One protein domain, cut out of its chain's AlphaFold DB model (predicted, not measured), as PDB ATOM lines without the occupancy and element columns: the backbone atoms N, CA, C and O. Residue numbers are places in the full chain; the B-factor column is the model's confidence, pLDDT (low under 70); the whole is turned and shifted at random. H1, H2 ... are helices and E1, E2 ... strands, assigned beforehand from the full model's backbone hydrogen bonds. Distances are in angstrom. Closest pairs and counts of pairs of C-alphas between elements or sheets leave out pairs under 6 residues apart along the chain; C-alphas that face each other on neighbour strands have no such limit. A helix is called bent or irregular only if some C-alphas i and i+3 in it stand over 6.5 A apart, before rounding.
ATOM      1  N   PHE A   7      81.149  22.540 -10.741       91.38
ATOM      2  CA  PHE A   7      79.795  22.831 -11.213       91.38
ATOM      3  C   PHE A   7      79.518  22.172 -12.557       91.38
ATOM      4  O   PHE A   7      80.347  22.201 -13.462       91.38
ATOM      5  N   ARG A   8      78.309  21.623 -12.704       92.38
ATOM      6  CA  ARG A   8      77.826  21.023 -13.950       92.38
ATOM      7  C   ARG A   8      76.392  21.450 -14.217       92.38
ATOM      8  O   ARG A   8      75.548  21.398 -13.323       92.38
ATOM      9  N   LYS A   9      76.100  21.794 -15.469       89.50
ATOM     10  CA  LYS A   9      74.725  21.949 -15.949       89.50
ATOM     11  C   LYS A   9      74.165  20.599 -16.377       89.50
ATOM     12  O   LYS A   9      74.793  19.879 -17.148       89.50
ATOM     13  N   ILE A  10      72.971  20.261 -15.894       88.56
ATOM     14  CA  ILE A  10      72.274  19.034 -16.298       88.56
ATOM     15  C   ILE A  10      72.054  19.061 -17.818       88.56
ATOM     16  O   ILE A  10      71.619  20.073 -18.365       88.56
ATOM     17  N   GLY A  11      72.384  17.956 -18.490       88.06
ATOM     18  CA  GLY A  11      72.304  17.831 -19.950       88.06
ATOM     19  C   GLY A  11      73.549  18.309 -20.707       88.06
ATOM     20  O   GLY A  11      73.601  18.158 -21.922       88.06
ATOM     21  N   VAL A  12      74.562  18.842 -20.016       86.62
ATOM     22  CA  VAL A  12      75.860  19.198 -20.607       86.62
ATOM     23  C   VAL A  12      76.945  18.336 -19.968       86.62
ATOM     24  O   VAL A  12      77.078  18.303 -18.744       86.62
ATOM     25  N   ASN A  13      77.744  17.654 -20.788       84.00
ATOM     26  CA  ASN A  13      78.862  16.837 -20.312       84.00
ATOM     27  C   ASN A  13      80.142  17.673 -20.140       84.00
ATOM     28  O   ASN A  13      81.174  17.381 -20.735       84.00
ATOM     29  N   ALA A  14      80.047  18.762 -19.376       83.25
ATOM     30  CA  ALA A  14      81.172  19.638 -19.072       83.25
ATOM     31  C   ALA A  14      81.131  20.051 -17.600       83.25
ATOM     32  O   ALA A  14      80.070  20.396 -17.069       83.25
ATOM     33  N   TYR A  15      82.298  20.023 -16.962       87.94
ATOM     34  CA  TYR A  15      82.500  20.443 -15.582       87.94
ATOM     35  C   TYR A  15      83.278  21.752 -15.556       87.94
ATOM     36  O   TYR A  15      84.166  21.972 -16.377       87.94
ATOM     37  N   ILE A  16      82.927  22.614 -14.609       88.69
ATOM     38  CA  ILE A  16      83.639  23.858 -14.335       88.69
ATOM     39  C   ILE A  16      84.290  23.710 -12.957       88.69
ATOM     40  O   ILE A  16      83.574  23.826 -11.952       88.69
ATOM     41  N   PRO A  17      85.601  23.415 -12.907       88.81
ATOM     42  CA  PRO A  17      86.337  23.300 -11.658       88.81
ATOM     43  C   PRO A  17      86.612  24.671 -11.034       88.81
ATOM     44  O   PRO A  17      86.767  25.678 -11.727       88.81
ATOM     45  N   MET A  18      86.679  24.702  -9.705       87.81
ATOM     46  CA  MET A  18      87.006  25.871  -8.886       87.81
ATOM     47  C   MET A  18      88.195  25.557  -7.963       87.81
ATOM     48  O   MET A  18      88.124  25.751  -6.752       87.81
ATOM     49  N   ASP A  19      89.296  25.072  -8.538       83.25
ATOM     50  CA  ASP A  19      90.398  24.412  -7.812       83.25
ATOM     51  C   ASP A  19      91.114  25.287  -6.769       83.25
ATOM     52  O   ASP A  19      91.704  24.779  -5.820       83.25
ATOM     53  N   LYS A  20      91.052  26.614  -6.914       86.19
ATOM     54  CA  LYS A  20      91.714  27.574  -6.014       86.19
ATOM     55  C   LYS A  20      90.806  28.139  -4.921       86.19
ATOM     56  O   LYS A  20      91.219  29.026  -4.178       86.19
ATOM     57  N   ILE A  21      89.554  27.690  -4.840       89.25
ATOM     58  CA  ILE A  21      88.582  28.221  -3.883       89.25
ATOM     59  C   ILE A  21      88.045  27.107  -2.999       89.25
ATOM     60  O   ILE A  21      87.550  26.087  -3.467       89.25
ATOM     61  N   VAL A  22      88.052  27.381  -1.698       90.75
ATOM     62  CA  VAL A  22      87.381  26.574  -0.683       90.75
ATOM     63  C   VAL A  22      86.178  27.345  -0.155       90.75
ATOM     64  O   VAL A  22      86.267  28.543   0.118       90.75
ATOM     65  N   ILE A  23      85.051  26.656   0.032       90.50
ATOM     66  CA  ILE A  23      83.885  27.220   0.721       90.50
ATOM     67  C   ILE A  23      83.815  26.631   2.126       90.50
ATOM     68  O   ILE A  23      83.642  25.424   2.309       90.50
ATOM     69  N   VAL A  24      83.911  27.489   3.139       91.31
ATOM     70  CA  VAL A  24      83.736  27.084   4.535       91.31
ATOM     71  C   VAL A  24      82.443  27.669   5.083       91.31
ATOM     72  O   VAL A  24      82.252  28.881   5.099       91.31
ATOM     73  N   GLU A  25      81.550  26.792   5.532       89.88
ATOM     74  CA  GLU A  25      80.306  27.155   6.204       89.88
ATOM     75  C   GLU A  25      80.439  26.825   7.691       89.88
ATOM     76  O   GLU A  25      80.659  25.668   8.058       89.88
ATOM     77  N   ILE A  26      80.346  27.850   8.538       89.88
ATOM     78  CA  ILE A  26      80.409  27.717   9.994       89.88
ATOM     79  C   ILE A  26      78.976  27.657  10.516       89.88
ATOM     80  O   ILE A  26      78.218  28.611  10.351       89.88
ATOM     81  N   LYS A  27      78.610  26.545  11.161       89.31
ATOM     82  CA  LYS A  27      77.331  26.399  11.864       89.31
ATOM     83  C   LYS A  27      77.527  26.772  13.329       89.31
ATOM     84  O   LYS A  27      78.392  26.206  13.991       89.31
ATOM     85  N   GLN A  28      76.751  27.735  13.809       89.19
ATOM     86  CA  GLN A  28      76.775  28.198  15.194       89.19
ATOM     87  C   GLN A  28      75.370  28.616  15.625       89.19
ATOM     88  O   GLN A  28      74.595  29.115  14.804       89.19
ATOM     89  N   ASP A  29      75.062  28.448  16.908       89.75
ATOM     90  CA  ASP A  29      73.783  28.869  17.472       89.75
ATOM     91  C   ASP A  29      73.789  30.385  17.695       89.75
ATOM     92  O   ASP A  29      74.375  30.919  18.639       89.75
ATOM     93  N   GLY A  30      73.169  31.109  16.761       85.62
ATOM     94  CA  GLY A  30      73.057  32.563  16.808       85.62
ATOM     95  C   GLY A  30      74.416  33.272  16.849       85.62
ATOM     96  O   GLY A  30      75.268  33.092  15.975       85.62
ATOM     97  N   ALA A  31      74.603  34.117  17.865       82.00
ATOM     98  CA  ALA A  31      75.823  34.897  18.073       82.00
ATOM     99  C   ALA A  31      76.897  34.161  18.898       82.00
ATOM    100  O   ALA A  31      77.867  34.790  19.323       82.00
ATOM    101  N   ALA A  32      76.742  32.850  19.131       88.06
ATOM    102  CA  ALA A  32      77.740  32.052  19.834       88.06
ATOM    103  C   ALA A  32      79.127  32.190  19.185       88.06
ATOM    104  O   ALA A  32      79.270  32.271  17.961       88.06
ATOM    105  N   SER A  33      80.167  32.233  20.017       84.56
ATOM    106  CA  SER A  33      81.540  32.338  19.535       84.56
ATOM    107  C   SER A  33      81.989  31.030  18.890       84.56
ATOM    108  O   SER A  33      81.843  29.967  19.489       84.56
ATOM    109  N   SER A  34      82.626  31.118  17.725       89.62
ATOM    110  CA  SER A  34      83.289  29.989  17.074       89.62
ATOM    111  C   SER A  34      84.804  30.179  17.141       89.62
ATOM    112  O   SER A  34      85.321  31.198  16.681       89.62
ATOM    113  N   SER A  35      85.524  29.206  17.704       91.94
ATOM    114  CA  SER A  35      86.997  29.181  17.684       91.94
ATOM    115  C   SER A  35      87.531  29.204  16.254       91.94
ATOM    116  O   SER A  35      88.481  29.919  15.954       91.94
ATOM    117  N   PHE A  36      86.856  28.500  15.346       92.38
ATOM    118  CA  PHE A  36      87.206  28.487  13.934       92.38
ATOM    119  C   PHE A  36      87.015  29.858  13.273       92.38
ATOM    120  O   PHE A  36      87.850  30.285  12.484       92.38
ATOM    121  N   LYS A  37      85.957  30.592  13.642       91.81
ATOM    122  CA  LYS A  37      85.764  31.971  13.173       91.81
ATOM    123  C   LYS A  37      86.900  32.893  13.633       91.81
ATOM    124  O   LYS A  37      87.405  33.649  12.815       91.81
ATOM    125  N   LYS A  38      87.344  32.777  14.892       92.69
ATOM    126  CA  LYS A  38      88.488  33.555  15.407       92.69
ATOM    127  C   LYS A  38      89.766  33.297  14.606       92.69
ATOM    128  O   LYS A  38      90.425  34.249  14.215       92.69
ATOM    129  N   LEU A  39      90.058  32.033  14.292       94.88
ATOM    130  CA  LEU A  39      91.220  31.668  13.472       94.88
ATOM    131  C   LEU A  39      91.168  32.298  12.071       94.88
ATOM    132  O   LEU A  39      92.187  32.751  11.558       94.88
ATOM    133  N   LEU A  40      89.987  32.348  11.447       93.81
ATOM    134  CA  LEU A  40      89.816  33.013  10.151       93.81
ATOM    135  C   LEU A  40      90.008  34.530  10.252       93.81
ATOM    136  O   LEU A  40      90.631  35.120   9.370       93.81
ATOM    137  N   ASP A  41      89.505  35.151  11.320       92.31
ATOM    138  CA  ASP A  41      89.675  36.583  11.567       92.31
ATOM    139  C   ASP A  41      91.166  36.931  11.776       92.31
ATOM    140  O   ASP A  41      91.667  37.875  11.164       92.31
ATOM    141  N   GLU A  42      91.902  36.126  12.553       96.38
ATOM    142  CA  GLU A  42      93.358  36.248  12.756       96.38
ATOM    143  C   GLU A  42      94.147  36.068  11.450       96.38
ATOM    144  O   GLU A  42      95.110  36.789  11.191       96.38
ATOM    145  N   ALA A  43      93.693  35.167  10.576       94.75
ATOM    146  CA  ALA A  43      94.252  34.976   9.241       94.75
ATOM    147  C   ALA A  43      93.828  36.065   8.232       94.75
ATOM    148  O   ALA A  43      94.151  35.961   7.048       94.75
ATOM    149  N   SER A  44      93.101  37.107   8.662       94.38
ATOM    150  CA  SER A  44      92.558  38.158   7.790       94.38
ATOM    151  C   SER A  44      91.670  37.619   6.658       94.38
ATOM    152  O   SER A  44      91.636  38.175   5.557       94.38
ATOM    153  N   VAL A  45      90.926  36.543   6.926       92.44
ATOM    154  CA  VAL A  45      89.954  35.933   6.010       92.44
ATOM    155  C   VAL A  45      88.543  36.367   6.424       92.44
ATOM    156  O   VAL A  45      87.880  35.681   7.203       92.44
ATOM    157  N   PRO A  46      88.037  37.512   5.921       90.12
ATOM    158  CA  PRO A  46      86.737  38.020   6.331       90.12
ATOM    159  C   PRO A  46      85.602  37.120   5.824       90.12
ATOM    160  O   PRO A  46      85.670  36.617   4.696       90.12
ATOM    161  N   PRO A  47      84.494  36.990   6.576       90.62
ATOM    162  CA  PRO A  47      83.349  36.208   6.137       90.62
ATOM    163  C   PRO A  47      82.749  36.785   4.847       90.62
ATOM    164  O   PRO A  47      82.526  37.994   4.716       90.62
ATOM    165  N   LYS A  48      82.452  35.907   3.885       90.81
ATOM    166  CA  LYS A  48      81.787  36.251   2.622       90.81
ATOM    167  C   LYS A  48      80.607  35.320   2.380       90.81
ATOM    168  O   LYS A  48      80.721  34.108   2.519       90.81
ATOM    169  N   SER A  49      79.472  35.894   1.983       88.19
ATOM    170  CA  SER A  49      78.273  35.122   1.652       88.19
ATOM    171  C   SER A  49      78.220  34.795   0.162       88.19
ATOM    172  O   SER A  49      78.078  35.679  -0.697       88.19
ATOM    173  N   ILE A  50      78.248  33.504  -0.151       86.38
ATOM    174  CA  ILE A  50      78.059  32.990  -1.502       86.38
ATOM    175  C   ILE A  50      77.072  31.824  -1.497       86.38
ATOM    176  O   ILE A  50      77.174  30.903  -0.696       86.38
ATOM    177  N   SER A  51      76.095  31.872  -2.402       88.31
ATOM    178  CA  SER A  51      75.209  30.736  -2.651       88.31
ATOM    179  C   SER A  51      75.855  29.855  -3.711       88.31
ATOM    180  O   SER A  51      76.112  30.332  -4.820       88.31
ATOM    181  N   LYS A  52      76.085  28.579  -3.385       88.62
ATOM    182  CA  LYS A  52      76.612  27.572  -4.324       88.62
ATOM    183  C   LYS A  52      75.733  27.463  -5.566       88.62
ATOM    184  O   LYS A  52      76.246  27.418  -6.676       88.62
ATOM    185  N   TYR A  53      74.413  27.506  -5.384       89.12
ATOM    186  CA  TYR A  53      73.462  27.482  -6.491       89.12
ATOM    187  C   TYR A  53      73.620  28.700  -7.406       89.12
ATOM    188  O   TYR A  53      73.768  28.538  -8.612       89.12
ATOM    189  N   CYS A  54      73.651  29.918  -6.849       87.00
ATOM    190  CA  CYS A  54      73.829  31.123  -7.666       87.00
ATOM    191  C   CYS A  54      75.163  31.090  -8.418       87.00
ATOM    192  O   CYS A  54      75.192  31.392  -9.608       87.00
ATOM    193  N   LEU A  55      76.238  30.678  -7.740       87.69
ATOM    194  CA  LEU A  55      77.551  30.528  -8.354       87.69
ATOM    195  C   LEU A  55      77.512  29.537  -9.525       87.69
ATOM    196  O   LEU A  55      77.891  29.893 -10.637       87.69
ATOM    197  N   GLY A  56      76.975  28.336  -9.308       89.94
ATOM    198  CA  GLY A  56      76.837  27.326 -10.354       89.94
ATOM    199  C   GLY A  56      75.974  27.793 -11.524       89.94
ATOM    200  O   GLY A  56      76.347  27.593 -12.678       89.94
ATOM    201  N   MET A  57      74.858  28.473 -11.252       90.06
ATOM    202  CA  MET A  57      73.990  29.024 -12.294       90.06
ATOM    203  C   MET A  57      74.723  30.036 -13.169       90.06
ATOM    204  O   MET A  57      74.616  29.957 -14.389       90.06
ATOM    205  N   MET A  58      75.488  30.947 -12.570       87.50
ATOM    206  CA  MET A  58      76.253  31.955 -13.305       87.50
ATOM    207  C   MET A  58      77.395  31.352 -14.121       87.50
ATOM    208  O   MET A  58      77.622  31.784 -15.246       87.50
ATOM    209  N   LEU A  59      78.107  30.369 -13.564       87.25
ATOM    210  CA  LEU A  59      79.228  29.720 -14.245       87.25
ATOM    211  C   LEU A  59      78.750  28.861 -15.419       87.25
ATOM    212  O   LEU A  59      79.381  28.836 -16.469       87.25
ATOM    213  N   THR A  60      77.617  28.177 -15.261       90.19
ATOM    214  CA  THR A  60      77.146  27.190 -16.243       90.19
ATOM    215  C   THR A  60      76.094  27.717 -17.229       90.19
ATOM    216  O   THR A  60      75.756  27.024 -18.191       90.19
ATOM    217  N   ASN A  61      75.561  28.931 -17.029       87.62
ATOM    218  CA  ASN A  61      74.565  29.547 -17.915       87.62
ATOM    219  C   ASN A  61      74.979  30.974 -18.318       87.62
ATOM    220  O   ASN A  61      74.543  31.941 -17.686       87.62
ATOM    221  N   PRO A  62      75.744  31.141 -19.413       80.12
ATOM    222  CA  PRO A  62      76.263  32.448 -19.829       80.12
ATOM    223  C   PRO A  62      75.175  33.472 -20.203       80.12
ATOM    224  O   PRO A  62      75.431  34.671 -20.191       80.12
ATOM    225  N   GLY A  63      73.947  33.026 -20.502       83.88
ATOM    226  CA  GLY A  63      72.816  33.901 -20.835       83.88
ATOM    227  C   GLY A  63      72.092  34.534 -19.637       83.88
ATOM    228  O   GLY A  63      71.168  35.321 -19.835       83.88
ATOM    229  N   ILE A  64      72.457  34.203 -18.392       86.12
ATOM    230  CA  ILE A  64      71.807  34.779 -17.205       86.12
ATOM    231  C   ILE A  64      72.250  36.232 -16.994       86.12
ATOM    232  O   ILE A  64      73.428  36.572 -17.093       86.12
ATOM    233  N   LYS A  65      71.302  37.107 -16.620       85.50
ATOM    234  CA  LYS A  65      71.585  38.506 -16.263       85.50
ATOM    235  C   LYS A  65      72.593  38.578 -15.107       85.50
ATOM    236  O   LYS A  65      72.253  38.333 -13.951       85.50
ATOM    237  N   TYR A  66      73.822  38.989 -15.415       82.44
ATOM    238  CA  TYR A  66      74.955  38.939 -14.486       82.44
ATOM    239  C   TYR A  66      75.088  40.163 -13.563       82.44
ATOM    240  O   TYR A  66      75.846  40.120 -12.596       82.44
ATOM    241  N   ASN A  67      74.360  41.260 -13.819       87.56
ATOM    242  CA  ASN A  67      74.565  42.537 -13.115       87.56
ATOM    243  C   ASN A  67      74.434  42.425 -11.588       87.56
ATOM    244  O   ASN A  67      75.249  42.994 -10.869       87.56
ATOM    245  N   ARG A  68      73.465  41.644 -11.091       83.62
ATOM    246  CA  ARG A  68      73.269  41.413  -9.646       83.62
ATOM    247  C   ARG A  68      74.383  40.582  -9.006       83.62
ATOM    248  O   ARG A  68      74.509  40.561  -7.790       83.62
ATOM    249  N   PHE A  69      75.181  39.897  -9.816       85.38
ATOM    250  CA  PHE A  69      76.230  39.000  -9.354       85.38
ATOM    251  C   PHE A  69      77.644  39.514  -9.637       85.38
ATOM    252  O   PHE A  69      78.620  38.875  -9.248       85.38
ATOM    253  N   LYS A  70      77.768  40.675 -10.290       87.12
ATOM    254  CA  LYS A  70      79.043  41.237 -10.750       87.12
ATOM    255  C   LYS A  70      80.047  41.417  -9.612       87.12
ATOM    256  O   LYS A  70      81.226  41.126  -9.780       87.12
ATOM    257  N   GLU A  71      79.581  41.856  -8.445       88.56
ATOM    258  CA  GLU A  71      80.419  41.998  -7.249       88.56
ATOM    259  C   GLU A  71      80.960  40.654  -6.760       88.56
ATOM    260  O   GLU A  71      82.153  40.536  -6.488       88.56
ATOM    261  N   LYS A  72      80.111  39.619  -6.721       87.69
ATOM    262  CA  LYS A  72      80.520  38.270  -6.307       87.69
ATOM    263  C   LYS A  72      81.507  37.653  -7.297       87.69
ATOM    264  O   LYS A  72      82.490  37.073  -6.859       87.69
ATOM    265  N   ILE A  73      81.308  37.841  -8.605       86.69
ATOM    266  CA  ILE A  73      82.268  37.392  -9.632       86.69
ATOM    267  C   ILE A  73      83.622  38.069  -9.435       86.69
ATOM    268  O   ILE A  73      84.647  37.402  -9.430       86.69
ATOM    269  N   ARG A  74      83.643  39.393  -9.250       89.12
ATOM    270  CA  ARG A  74      84.898  40.130  -9.046       89.12
ATOM    271  C   ARG A  74      85.642  39.658  -7.804       89.12
ATOM    272  O   ARG A  74      86.856  39.515  -7.855       89.12
ATOM    273  N   LEU A  75      84.919  39.410  -6.711       89.31
ATOM    274  CA  LEU A  75      85.490  38.846  -5.490       89.31
ATOM    275  C   LEU A  75      86.130  37.479  -5.760       89.31
ATOM    276  O   LEU A  75      87.281  37.272  -5.403       89.31
ATOM    277  N   ILE A  76      85.392  36.579  -6.410       87.50
ATOM    278  CA  ILE A  76      85.860  35.236  -6.769       87.50
ATOM    279  C   ILE A  76      87.108  35.318  -7.641       87.50
ATOM    280  O   ILE A  76      88.109  34.698  -7.315       87.50
ATOM    281  N   ASN A  77      87.085  36.145  -8.687       87.25
ATOM    282  CA  ASN A  77      88.233  36.334  -9.569       87.25
ATOM    283  C   ASN A  77      89.443  36.889  -8.809       87.25
ATOM    284  O   ASN A  77      90.556  36.469  -9.074       87.25
ATOM    285  N   LYS A  78      89.247  37.791  -7.841       88.19
ATOM    286  CA  LYS A  78      90.348  38.328  -7.029       88.19
ATOM    287  C   LYS A  78      91.001  37.268  -6.131       88.19
ATOM    288  O   LYS A  78      92.172  37.412  -5.815       88.19
ATOM    289  N   ILE A  79      90.246  36.260  -5.691       86.06
ATOM    290  CA  ILE A  79      90.732  35.202  -4.789       86.06
ATOM    291  C   ILE A  79      91.259  33.989  -5.578       86.06
ATOM    292  O   ILE A  79      92.149  33.296  -5.108       86.06
ATOM    293  N   ALA A  80      90.709  33.725  -6.769       79.38
ATOM    294  CA  ALA A  80      91.094  32.607  -7.632       79.38
ATOM    295  C   ALA A  80      92.290  32.899  -8.557       79.38
ATOM    296  O   ALA A  80      92.779  31.982  -9.218       79.38
ATOM    297  N   ILE A  81      92.731  34.153  -8.672       55.00
ATOM    298  CA  ILE A  81      93.973  34.505  -9.379       55.00
ATOM    299  C   ILE A  81      95.140  34.204  -8.446       55.00
ATOM    300  O   ILE A  81      95.924  33.293  -8.813       55.00
TER     301      ILE A  81
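AT A GLANCE: This is residues 7 to 81 of the 81 residues of an uncharacterized protein of bioreactor metagenome (UniProt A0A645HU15). E1, H2 and H3 form a loose cluster at one end of an elongated model, and H1 lies alone at the other, joined by residues 18 to 34 going out and 43 to 51 coming back. The 75 printed residues hold E1, H1, H2 and H3 in that order, mostly helix, with 34 residues in named elements. The whole is loose, radius of gyration of the C-alphas 15.0 A, spanning 42 by 24 by 23 A.

IN THESE COORDINATES: E1, residues 15 to 17, begins at C-alpha (82.500, 20.443, -15.582). H1 is residues 35 to 42, H2 52 to 60. H3, residues 67 to 80, 20.0 A long, ends at C-alpha (91.094, 32.607, -7.632); it is irregular, C-alphas 68 and 71 being 7.6 A apart.

HOW THE PARTS SIT: E1 pairs with no named strand; residues 7 to 8 pair antiparallel with its residues 15 to 16. The closest C-alphas of E1 and H2, Ile 16 and Leu 59, are 7.3 A apart. H2 and H3 are near each other, closest C-alphas 8.1 A. H1 and H3 are apart. Every O i to N i+4 pair is within hydrogen-bond range in H1 and H2, 8 of 10 in H3.

THE WHOLE: C-alphas 11 and 33, the farthest apart, are 43.1 A apart. The printed part has no cut. The link E1 to H1 is long. Residue 81 is under pLDDT 70.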